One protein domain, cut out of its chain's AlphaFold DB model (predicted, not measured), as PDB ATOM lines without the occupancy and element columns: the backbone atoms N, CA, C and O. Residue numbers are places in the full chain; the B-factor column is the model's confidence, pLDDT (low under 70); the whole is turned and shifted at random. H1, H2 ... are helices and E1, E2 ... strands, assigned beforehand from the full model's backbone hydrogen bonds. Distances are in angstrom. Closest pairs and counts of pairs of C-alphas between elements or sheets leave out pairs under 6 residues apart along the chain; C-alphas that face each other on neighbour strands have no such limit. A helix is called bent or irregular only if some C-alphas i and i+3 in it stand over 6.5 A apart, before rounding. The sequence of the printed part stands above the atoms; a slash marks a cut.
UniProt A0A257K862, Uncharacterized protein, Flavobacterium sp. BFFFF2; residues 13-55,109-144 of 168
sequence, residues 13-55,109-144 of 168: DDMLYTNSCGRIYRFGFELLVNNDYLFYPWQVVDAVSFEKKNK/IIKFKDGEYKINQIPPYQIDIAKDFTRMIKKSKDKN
ATOM      1  N   ASP A  13     -39.579  33.254  25.818       70.94
ATOM      2  CA  ASP A  13     -39.013  34.568  26.157       70.94
ATOM      3  C   ASP A  13     -38.379  35.285  24.949       70.94
ATOM      4  O   ASP A  13     -38.255  36.510  24.932       70.94
ATOM      5  N   ASP A  14     -38.012  34.536  23.904       71.25
ATOM      6  CA  ASP A  14     -37.421  35.076  22.675       71.25
ATOM      7  C   ASP A  14     -38.459  35.402  21.594       71.25
ATOM      8  O   ASP A  14     -38.105  35.794  20.473       71.25
ATOM      9  N   MET A  15     -39.744  35.233  21.907       76.31
ATOM     10  CA  MET A  15     -40.839  35.523  20.994       76.31
ATOM     11  C   MET A  15     -41.013  37.038  20.847       76.31
ATOM     12  O   MET A  15     -41.336  37.753  21.791       76.31
ATOM     13  N   LEU A  16     -40.816  37.535  19.629       79.81
ATOM     14  CA  LEU A  16     -41.026  38.941  19.285       79.81
ATOM     15  C   LEU A  16     -42.476  39.215  18.890       79.81
ATOM     16  O   LEU A  16     -42.973  40.324  19.073       79.81
ATOM     17  N   TYR A  17     -43.136  38.224  18.290       77.19
ATOM     18  CA  TYR A  17     -44.504  38.348  17.809       77.19
ATOM     19  C   TYR A  17     -45.148  36.980  17.574       77.19
ATOM     20  O   TYR A  17     -44.470  36.008  17.250       77.19
ATOM     21  N   THR A  18     -46.474  36.917  17.661       79.69
ATOM     22  CA  THR A  18     -47.267  35.722  17.360       79.69
ATOM     23  C   THR A  18     -48.561  36.101  16.651       79.69
ATOM     24  O   THR A  18     -49.196  37.099  16.990       79.69
ATOM     25  N   ASN A  19     -48.972  35.286  15.682       78.19
ATOM     26  CA  ASN A  19     -50.304  35.309  15.091       78.19
ATOM     27  C   ASN A  19     -50.767  33.877  14.757       78.19
ATOM     28  O   ASN A  19     -50.084  32.899  15.052       78.19
ATOM     29  N   SER A  20     -51.947  33.731  14.152       74.19
ATOM     30  CA  SER A  20     -52.494  32.413  13.793       74.19
ATOM     31  C   SER A  20     -51.777  31.727  12.621       74.19
ATOM     32  O   SER A  20     -51.988  30.539  12.403       74.19
ATOM     33  N   CYS A  21     -50.938  32.452  11.875       78.06
ATOM     34  CA  CYS A  21     -50.147  31.929  10.759       78.06
ATOM     35  C   CYS A  21     -48.755  31.454  11.218       78.06
ATOM     36  O   CYS A  21     -48.154  30.578  10.597       78.06
ATOM     37  N   GLY A  22     -48.237  31.992  12.325       84.31
ATOM     38  CA  GLY A  22     -46.905  31.664  12.810       84.31
ATOM     39  C   GLY A  22     -46.441  32.510  13.991       84.31
ATOM     40  O   GLY A  22     -47.141  33.392  14.494       84.31
ATOM     41  N   ARG A  23     -45.215  32.239  14.429       84.81
ATOM     42  CA  ARG A  23     -44.537  32.953  15.517       84.81
ATOM     43  C   ARG A  23     -43.203  33.476  15.016       84.81
ATOM     44  O   ARG A  23     -42.520  32.809  14.251       84.81
ATOM     45  N   ILE A  24     -42.829  34.678  15.423       82.06
ATOM     46  CA  ILE A  24     -41.549  35.293  15.072       82.06
ATOM     47  C   ILE A  24     -40.708  35.349  16.338       82.06
ATOM     48  O   ILE A  24     -41.126  35.922  17.344       82.06
ATOM     49  N   TYR A  25     -39.512  34.786  16.261       81.12
ATOM     50  CA  TYR A  25     -38.523  34.774  17.327       81.12
ATOM     51  C   TYR A  25     -37.351  35.678  16.960       81.12
ATOM     52  O   TYR A  25     -37.151  36.061  15.801       81.12
ATOM     53  N   ARG A  26     -36.523  35.992  17.953       74.19
ATOM     54  CA  ARG A  26     -35.274  36.724  17.719       74.19
ATOM     55  C   ARG A  26     -34.372  36.011  16.712       74.19
ATOM     56  O   ARG A  26     -33.858  36.656  15.814       74.19
ATOM     57  N   PHE A  27     -34.236  34.692  16.796       75.75
ATOM     58  CA  PHE A  27     -33.298  33.902  15.983       75.75
ATOM     59  C   PHE A  27     -33.929  33.213  14.756       75.75
ATOM     60  O   PHE A  27     -33.217  32.605  13.954       75.75
ATOM     61  N   GLY A  28     -35.244  33.324  14.561       81.56
ATOM     62  CA  GLY A  28     -35.934  32.746  13.410       81.56
ATOM     63  C   GLY A  28     -37.437  32.985  13.444       81.56
ATOM     64  O   GLY A  28     -37.926  33.866  14.144       81.56
ATOM     65  N   PHE A  29     -38.191  32.176  12.715       84.44
ATOM     66  CA  PHE A  29     -39.650  32.178  12.771       84.44
ATOM     67  C   PHE A  29     -40.201  30.758  12.649       84.44
ATOM     68  O   PHE A  29     -39.597  29.896  12.018       84.44
ATOM     69  N   GLU A  30     -41.365  30.523  13.240       84.75
ATOM     70  CA  GLU A  30     -42.181  29.331  13.031       84.75
ATOM     71  C   GLU A  30     -43.344  29.669  12.110       84.75
ATOM     72  O   GLU A  30     -44.020  30.683  12.295       84.75
ATOM     73  N   LEU A  31     -43.604  28.794  11.147       83.94
ATOM     74  CA  LEU A  31     -44.759  28.873  10.263       83.94
ATOM     75  C   LEU A  31     -45.668  27.671  10.516       83.94
ATOM     76  O   LEU A  31     -45.191  26.537  10.526       83.94
ATOM     77  N   LEU A  32     -46.965  27.916  10.690       80.19
ATOM     78  CA  LEU A  32     -47.965  26.857  10.776       80.19
ATOM     79  C   LEU A  32     -48.299  26.357   9.367       80.19
ATOM     80  O   LEU A  32     -48.876  27.088   8.561       80.19
ATOM     81  N   VAL A  33     -47.956  25.107   9.069       71.19
ATOM     82  CA  VAL A  33     -48.240  24.454   7.787       71.19
ATOM     83  C   VAL A  33     -48.858  23.090   8.071       71.19
ATOM     84  O   VAL A  33     -48.253  22.273   8.748       71.19
ATOM     85  N   ASN A  34     -50.056  22.820   7.545       69.94
ATOM     86  CA  ASN A  34     -50.756  21.537   7.727       69.94
ATOM     87  C   ASN A  34     -50.887  21.087   9.198       69.94
ATOM     88  O   ASN A  34     -50.732  19.910   9.496       69.94
ATOM     89  N   ASN A  35     -51.197  22.020  10.105       72.50
ATOM     90  CA  ASN A  35     -51.257  21.819  11.564       72.50
ATOM     91  C   ASN A  35     -49.914  21.539  12.260       72.50
ATOM     92  O   ASN A  35     -49.902  21.406  13.482       72.50
ATOM     93  N   ASP A  36     -48.800  21.563  11.530       75.06
ATOM     94  CA  ASP A  36     -47.459  21.436  12.088       75.06
ATOM     95  C   ASP A  36     -46.727  22.780  12.052       75.06
ATOM     96  O   ASP A  36     -46.730  23.502  11.052       75.06
ATOM     97  N   TYR A  37     -46.079  23.135  13.161       78.31
ATOM     98  CA  TYR A  37     -45.205  24.304  13.212       78.31
ATOM     99  C   TYR A  37     -43.815  23.931  12.695       78.31
ATOM    100  O   TYR A  37     -43.116  23.107  13.284       78.31
ATOM    101  N   LEU A  38     -43.404  24.569  11.601       81.94
ATOM    102  CA  LEU A  38     -42.073  24.422  11.020       81.94
ATOM    103  C   LEU A  38     -41.217  25.631  11.393       81.94
ATOM    104  O   LEU A  38     -41.552  26.761  11.036       81.94
ATOM    105  N   PHE A  39     -40.109  25.384  12.091       83.06
ATOM    106  CA  PHE A  39     -39.153  26.415  12.487       83.06
ATOM    107  C   PHE A  39     -38.097  26.672  11.399       83.06
ATOM    108  O   PHE A  39     -37.522  25.737  10.840       83.06
ATOM    109  N   TYR A  40     -37.805  27.948  11.141       83.69
ATOM    110  CA  TYR A  40     -36.811  28.413  10.175       83.69
ATOM    111  C   TYR A  40     -35.895  29.485  10.798       83.69
ATOM    112  O   TYR A  40     -36.362  30.590  11.095       83.69
ATOM    113  N   PRO A  41     -34.588  29.211  10.980       81.31
ATOM    114  CA  PRO A  41     -33.653  30.185  11.537       81.31
ATOM    115  C   PRO A  41     -33.254  31.272  10.524       81.31
ATOM    116  O   PRO A  41     -33.096  31.014   9.330       81.31
ATOM    117  N   TRP A  42     -32.992  32.498  10.993       79.81
ATOM    118  CA  TRP A  42     -32.575  33.612  10.117       79.81
ATOM    119  C   TRP A  42     -31.228  33.379   9.423       79.81
ATOM    120  O   TRP A  42     -30.960  33.947   8.365       79.81
ATOM    121  N   GLN A  43     -30.380  32.531  10.008       80.38
ATOM    122  CA  GLN A  43     -29.065  32.191   9.467       80.38
ATOM    123  C   GLN A  43     -29.165  31.543   8.082       80.38
ATOM    124  O   GLN A  43     -28.320  31.834   7.236       80.38
ATOM    125  N   VAL A  44     -30.218  30.756   7.834       80.50
ATOM    126  CA  VAL A  44     -30.432  30.032   6.570       80.50
ATOM    127  C   VAL A  44     -31.437  30.719   5.642       80.50
ATOM    128  O   VAL A  44     -31.410  30.482   4.439       80.50
ATOM    129  N   VAL A  45     -32.307  31.592   6.164       82.44
ATOM    130  CA  VAL A  45     -33.361  32.248   5.371       82.44
ATOM    131  C   VAL A  45     -32.876  33.554   4.734       82.44
ATOM    132  O   VAL A  45     -32.455  34.501   5.407       82.44
ATOM    133  N   ASP A  46     -33.013  33.646   3.413       81.38
ATOM    134  CA  ASP A  46     -32.702  34.835   2.619       81.38
ATOM    135  C   ASP A  46     -33.915  35.762   2.444       81.38
ATOM    136  O   ASP A  46     -33.834  36.968   2.664       81.38
ATOM    137  N   ALA A  47     -35.087  35.231   2.120       81.00
ATOM    138  CA  ALA A  47     -36.277  36.065   1.986       81.00
ATOM    139  C   ALA A  47     -37.544  35.275   2.273       81.00
ATOM    140  O   ALA A  47     -37.601  34.066   2.066       81.00
ATOM    141  N   VAL A  48     -38.576  35.984   2.716       84.31
ATOM    142  CA  VAL A  48     -39.928  35.443   2.822       84.31
ATOM    143  C   VAL A  48     -40.857  36.377   2.065       84.31
ATOM    144  O   VAL A  48     -40.893  37.577   2.341       84.31
ATOM    145  N   SER A  49     -41.592  35.840   1.098       82.38
ATOM    146  CA  SER A  49     -42.549  36.591   0.290       82.38
ATOM    147  C   SER A  49     -43.915  35.920   0.294       82.38
ATOM    148  O   SER A  49     -44.055  34.713   0.484       82.38
ATOM    149  N   PHE A  50     -44.942  36.741   0.103       83.31
ATOM    150  CA  PHE A  50     -46.302  36.285  -0.121       83.31
ATOM    151  C   PHE A  50     -46.650  36.509  -1.591       83.31
ATOM    152  O   PHE A  50     -46.581  37.639  -2.078       83.31
ATOM    153  N   GLU A  51     -47.055  35.449  -2.282       80.50
ATOM    154  CA  GLU A  51     -47.509  35.514  -3.668       80.50
ATOM    155  C   GLU A  51     -48.898  34.901  -3.809       80.50
ATOM    156  O   GLU A  51     -49.238  33.905  -3.172       80.50
ATOM    157  N   LYS A  52     -49.710  35.475  -4.696       74.31
ATOM    158  CA  LYS A  52     -50.933  34.833  -5.174       74.31
ATOM    159  C   LYS A  52     -50.651  34.296  -6.566       74.31
ATOM    160  O   LYS A  52     -50.532  35.081  -7.504       74.31
ATOM    161  N   LYS A  53     -50.543  32.976  -6.707       69.00
ATOM    162  CA  LYS A  53     -50.414  32.355  -8.031       69.00
ATOM    163  C   LYS A  53     -51.766  31.850  -8.500       69.00
ATOM    164  O   LYS A  53     -52.508  31.223  -7.743       69.00
ATOM    165  N   ASN A  54     -52.074  32.098  -9.768       64.00
ATOM    166  CA  ASN A  54     -53.201  31.444 -10.417       64.00
ATOM    167  C   ASN A  54     -52.840  29.972 -10.593       64.00
ATOM    168  O   ASN A  54     -51.936  29.636 -11.361       64.00
ATOM    169  N   LYS A  55     -53.544  29.081  -9.893       59.81
ATOM    170  CA  LYS A  55     -53.469  27.651 -10.190       59.81
ATOM    171  C   LYS A  55     -54.393  27.394 -11.372       59.81
ATOM    172  O   LYS A  55     -55.516  26.933 -11.205       59.81
ATOM    173  N   ILE A 109     -43.657  31.909   0.136       84.81
ATOM    174  CA  ILE A 109     -42.411  31.441  -0.453       84.81
ATOM    175  C   ILE A 109     -41.284  31.831   0.496       84.81
ATOM    176  O   ILE A 109     -41.119  33.002   0.836       84.81
ATOM    177  N   ILE A 110     -40.515  30.838   0.925       85.38
ATOM    178  CA  ILE A 110     -39.310  31.007   1.731       85.38
ATOM    179  C   ILE A 110     -38.130  30.706   0.815       85.38
ATOM    180  O   ILE A 110     -38.008  29.590   0.313       85.38
ATOM    181  N   LYS A 111     -37.283  31.707   0.593       85.94
ATOM    182  CA  LYS A 111     -36.016  31.577  -0.120       85.94
ATOM    183  C   LYS A 111     -34.900  31.378   0.897       85.94
ATOM    184  O   LYS A 111     -34.762  32.183   1.822       85.94
ATOM    185  N   PHE A 112     -34.108  30.337   0.708       85.12
ATOM    186  CA  PHE A 112     -32.938  30.032   1.519       85.12
ATOM    187  C   PHE A 112     -31.671  30.603   0.875       85.12
ATOM    188  O   PHE A 112     -31.636  30.916  -0.318       85.12
ATOM    189  N   LYS A 113     -30.629  30.808   1.686       82.00
ATOM    190  CA  LYS A 113     -29.353  31.392   1.235       82.00
ATOM    191  C   LYS A 113     -28.552  30.467   0.317       82.00
ATOM    192  O   LYS A 113     -27.741  30.957  -0.459       82.00
ATOM    193  N   ASP A 114     -28.789  29.165   0.399       83.88
ATOM    194  CA  ASP A 114     -28.258  28.146  -0.517       83.88
ATOM    195  C   ASP A 114     -28.931  28.175  -1.906       83.88
ATOM    196  O   ASP A 114     -28.476  27.500  -2.826       83.88
ATOM    197  N   GLY A 115     -29.979  28.989  -2.079       80.25
ATOM    198  CA  GLY A 115     -30.743  29.103  -3.317       80.25
ATOM    199  C   GLY A 115     -31.976  28.202  -3.377       80.25
ATOM    200  O   GLY A 115     -32.709  28.270  -4.365       80.25
ATOM    201  N   GLU A 116     -32.253  27.399  -2.344       85.06
ATOM    202  CA  GLU A 116     -33.471  26.592  -2.288       85.06
ATOM    203  C   GLU A 116     -34.719  27.446  -2.021       85.06
ATOM    204  O   GLU A 116     -34.679  28.517  -1.405       85.06
ATOM    205  N   TYR A 117     -35.873  26.941  -2.466       83.12
ATOM    206  CA  TYR A 117     -37.172  27.569  -2.249       83.12
ATOM    207  C   TYR A 117     -38.138  26.570  -1.617       83.12
ATOM    208  O   TYR A 117     -38.407  25.513  -2.188       83.12
ATOM    209  N   LYS A 118     -38.739  26.934  -0.480       83.31
ATOM    210  CA  LYS A 118     -39.909  26.228   0.061       83.31
ATOM    211  C   LYS A 118     -41.168  27.036  -0.192       83.31
ATOM    212  O   LYS A 118     -41.236  28.221   0.125       83.31
ATOM    213  N   ILE A 119     -42.172  26.371  -0.750       82.12
ATOM    214  CA  ILE A 119     -43.454  26.970  -1.111       82.12
ATOM    215  C   ILE A 119     -44.534  26.296  -0.273       82.12
ATOM    216  O   ILE A 119     -44.751  25.093  -0.403       82.12
ATOM    217  N   ASN A 120     -45.226  27.076   0.553       81.38
ATOM    218  CA  ASN A 120     -46.309  26.590   1.405       81.38
ATOM    219  C   ASN A 120     -47.630  27.253   1.009       81.38
ATOM    220  O   ASN A 120     -47.709  28.476   0.874       81.38
ATOM    221  N   GLN A 121     -48.664  26.435   0.803       79.94
ATOM    222  CA  GLN A 121     -50.020  26.902   0.511       79.94
ATOM    223  C   GLN A 121     -50.723  27.321   1.795       79.94
ATOM    224  O   GLN A 121     -50.598  26.654   2.819       79.94
ATOM    225  N   ILE A 122     -51.478  28.416   1.720       77.25
ATOM    226  CA  ILE A 122     -52.181  28.980   2.873       77.25
ATOM    227  C   ILE A 122     -53.686  28.906   2.632       77.25
ATOM    228  O   ILE A 122     -54.143  29.071   1.497       77.25
ATOM    229  N   PRO A 123     -54.493  28.664   3.670       75.00
ATOM    230  CA  PRO A 123     -55.933  28.743   3.535       75.00
ATOM    231  C   PRO A 123     -56.398  30.157   3.132       75.00
ATOM    232  O   PRO A 123     -55.833  31.152   3.595       75.00
ATOM    233  N   PRO A 124     -57.479  30.297   2.340       72.25
ATOM    234  CA  PRO A 124     -57.965  31.605   1.887       72.25
ATOM    235  C   PRO A 124     -58.309  32.573   3.029       72.25
ATOM    236  O   PRO A 124     -58.102  33.776   2.905       72.25
ATOM    237  N   TYR A 125     -58.794  32.052   4.159       73.38
ATOM    238  CA  TYR A 125     -59.175  32.848   5.330       73.38
ATOM    239  C   TYR A 125     -57.975  33.390   6.128       73.38
ATOM    240  O   TYR A 125     -58.155  34.219   7.012       73.38
ATOM    241  N   GLN A 126     -56.749  32.952   5.822       74.06
ATOM    242  CA  GLN A 126     -55.513  33.423   6.460       74.06
ATOM    243  C   GLN A 126     -54.696  34.362   5.561       74.06
ATOM    244  O   GLN A 126     -53.582  34.728   5.925       74.06
ATOM    245  N   ILE A 127     -55.218  34.783   4.401       79.56
ATOM    246  CA  ILE A 127     -54.476  35.615   3.436       79.56
ATOM    247  C   ILE A 127     -53.964  36.914   4.061       79.56
ATOM    248  O   ILE A 127     -52.791  37.245   3.895       79.56
ATOM    249  N   ASP A 128     -54.824  37.657   4.755       78.56
ATOM    250  CA  ASP A 128     -54.434  38.956   5.311       78.56
ATOM    251  C   ASP A 128     -53.434  38.781   6.456       78.56
ATOM    252  O   ASP A 128     -52.422  39.474   6.512       78.56
ATOM    253  N   ILE A 129     -53.620  37.734   7.260       80.25
ATOM    254  CA  ILE A 129     -52.696  37.348   8.330       80.25
ATOM    255  C   ILE A 129     -51.330  36.950   7.753       80.25
ATOM    256  O   ILE A 129     -50.296  37.332   8.292       80.25
ATOM    257  N   ALA A 130     -51.301  36.221   6.636       79.44
ATOM    258  CA  ALA A 130     -50.074  35.831   5.947       79.44
ATOM    259  C   ALA A 130     -49.347  37.027   5.311       79.44
ATOM    260  O   ALA A 130     -48.117  37.113   5.367       79.44
ATOM    261  N   LYS A 131     -50.082  37.982   4.730       82.06
ATOM    262  CA  LYS A 131     -49.502  39.240   4.232       82.06
ATOM    263  C   LYS A 131     -48.891  40.064   5.360       82.06
ATOM    264  O   LYS A 131     -47.771  40.553   5.216       82.06
ATOM    265  N   ASP A 132     -49.599  40.195   6.476       81.88
ATOM    266  CA  ASP A 132     -49.086  40.923   7.631       81.88
ATOM    267  C   ASP A 132     -47.878  40.206   8.231       81.88
ATOM    268  O   ASP A 132     -46.857  40.842   8.482       81.88
ATOM    269  N   PHE A 133     -47.923  38.876   8.335       83.56
ATOM    270  CA  PHE A 133     -46.796  38.060   8.782       83.56
ATOM    271  C   PHE A 133     -45.549  38.262   7.913       83.56
ATOM    272  O   PHE A 133     -44.476  38.560   8.433       83.56
ATOM    273  N   THR A 134     -45.675  38.175   6.585       84.44
ATOM    274  CA  THR A 134     -44.536  38.383   5.673       84.44
ATOM    275  C   THR A 134     -44.010  39.817   5.716       84.44
ATOM    276  O   THR A 134     -42.793  40.026   5.730       84.44
ATOM    277  N   ARG A 135     -44.892  40.820   5.829       83.19
ATOM    278  CA  ARG A 135     -44.492  42.222   6.037       83.19
ATOM    279  C   ARG A 135     -43.739  42.400   7.357       83.19
ATOM    280  O   ARG A 135     -42.749  43.131   7.397       83.19
ATOM    281  N   MET A 136     -44.187  41.740   8.420       80.25
ATOM    282  CA  MET A 136     -43.525  41.767   9.720       80.25
ATOM    283  C   MET A 136     -42.164  41.085   9.679       80.25
ATOM    284  O   MET A 136     -41.207  41.679  10.158       80.25
ATOM    285  N   ILE A 137     -42.043  39.915   9.046       80.69
ATOM    286  CA  ILE A 137     -40.753  39.246   8.821       80.69
ATOM    287  C   ILE A 137     -39.792  40.173   8.087       80.69
ATOM    288  O   ILE A 137     -38.667  40.363   8.543       80.69
ATOM    289  N   LYS A 138     -40.241  40.787   6.988       80.06
ATOM    290  CA  LYS A 138     -39.412  41.718   6.223       80.06
ATOM    291  C   LYS A 138     -38.938  42.876   7.100       80.06
ATOM    292  O   LYS A 138     -37.749  43.141   7.161       80.06
ATOM    293  N   LYS A 139     -39.844  43.494   7.865       75.75
ATOM    294  CA  LYS A 139     -39.498  44.577   8.797       75.75
ATOM    295  C   LYS A 139     -38.541  44.117   9.901       75.75
ATOM    296  O   LYS A 139     -37.662  44.882  10.272       75.75
ATOM    297  N   SER A 140     -38.711  42.911  10.436       71.69
ATOM    298  CA  SER A 140     -37.845  42.348  11.479       71.69
ATOM    299  C   SER A 140     -36.454  42.012  10.947       71.69
ATOM    300  O   SER A 140     -35.472  42.253  11.646       71.69
ATOM    301  N   LYS A 141     -36.364  41.519   9.706       66.50
ATOM    302  CA  LYS A 141     -35.098  41.244   9.024       66.50
ATOM    303  C   LYS A 141     -34.379  42.537   8.623       66.50
ATOM    304  O   LYS A 141     -33.211  42.697   8.956       66.50
ATOM    305  N   ASP A 142     -35.086  43.480   7.995       61.47
ATOM    306  CA  ASP A 142     -34.547  44.785   7.573       61.47
ATOM    307  C   ASP A 142     -34.094  45.630   8.770       61.47
ATOM    308  O   ASP A 142     -33.153  46.414   8.670       61.47
ATOM    309  N   LYS A 143     -34.749  45.467   9.926       54.72
ATOM    310  CA  LYS A 143     -34.380  46.176  11.151       54.72
ATOM    311  C   LYS A 143     -33.051  45.749  11.749       54.72
ATOM    312  O   LYS A 143     -32.652  46.447  12.672       54.72
ATOM    313  N   ASN A 144     -32.405  44.675  11.272       49.12
ATOM    314  CA  ASN A 144     -31.127  44.197  11.802       49.12
ATOM    315  C   ASN A 144     -31.077  44.368  13.331       49.12
ATOM    316  O   ASN A 144     -30.406  45.267  13.840       49.12
TER     317      ASN A 144
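This is residues 13 to 55 and 109 to 144 of the 168 residues of an uncharacterized protein of Flavobacterium sp. BFFFF2 (UniProt A0A257K862). Two small antiparallel sheets, E1 E2 E3 E4 and E5 E6 E7, form the walls of a trough, and the long helix H1 lies in it along the strands, packing on E2 and E5. The walls come near at Val 33 of E3 and Asn 120 of E7. The printed part has 79 residues, with seven named strands followed by one named helix, a mixed class. It is compact, with a radius of gyration of the C-alphas of 12.0 A, and spans 35 by 28 by 23 A.

The larger sheet has E1, residues 15 to 18, beginning at C-alpha 15 (-40.839, 35.523, 20.994), E2, 22 to 25, E3, 28 to 33, and E4, 36 to 41, 16.4 A long. The other has E5, 45 to 54, 25.4 A long, which bends by 51 degrees at residue 50, E6, 109 to 112, and E7, 117 to 121. H1, residues 124 to 142, is 27.5 A long and ends at C-alpha 142 (-34.547, 44.785, 7.573); it is irregular, with C-alphas 125 and 128 7.7 A apart.

E1 to E4 form a meander, each strand the antiparallel neighbour of the one before; N 24 and O 17 are 2.8 A apart, N 23 and O 30 2.9 A, and N 31 and O 38 2.9 A. H1 is on one face of this sheet, giving two layers, helix over sheet, at a height of 9.5 A, over E2 and along the strands; the closest C-alphas of E2 and H1, Ile 24 and Ile 137, are 7.4 A apart. H1 is also on the sheet E5 E6 E7, height 8.2 A, over E5, where the closest C-alphas, Ser 49 and Thr 134, are 6.0 A apart. N 49 and O 109 are 2.9 A apart between E5 and E6, and N 110 and O 118 2.8 A in the hairpin E6 and E7. The closest C-alphas of E3 and E7, Val 33 and Asn 120, are 7.0 A apart. In H1, 13 of 15 O i to N i+4 pairs are within hydrogen-bond range.

The C-alphas of Asp 13 and Lys 55, the two farthest apart, are 39.7 A apart. Residues 56 to 108 are not printed, and C-alphas 55 and 109 are 15.2 A apart across the cut. Of the links printed whole, none is long. Model confidence is under 70 at residues 34, 53 to 55 and 141 to 144.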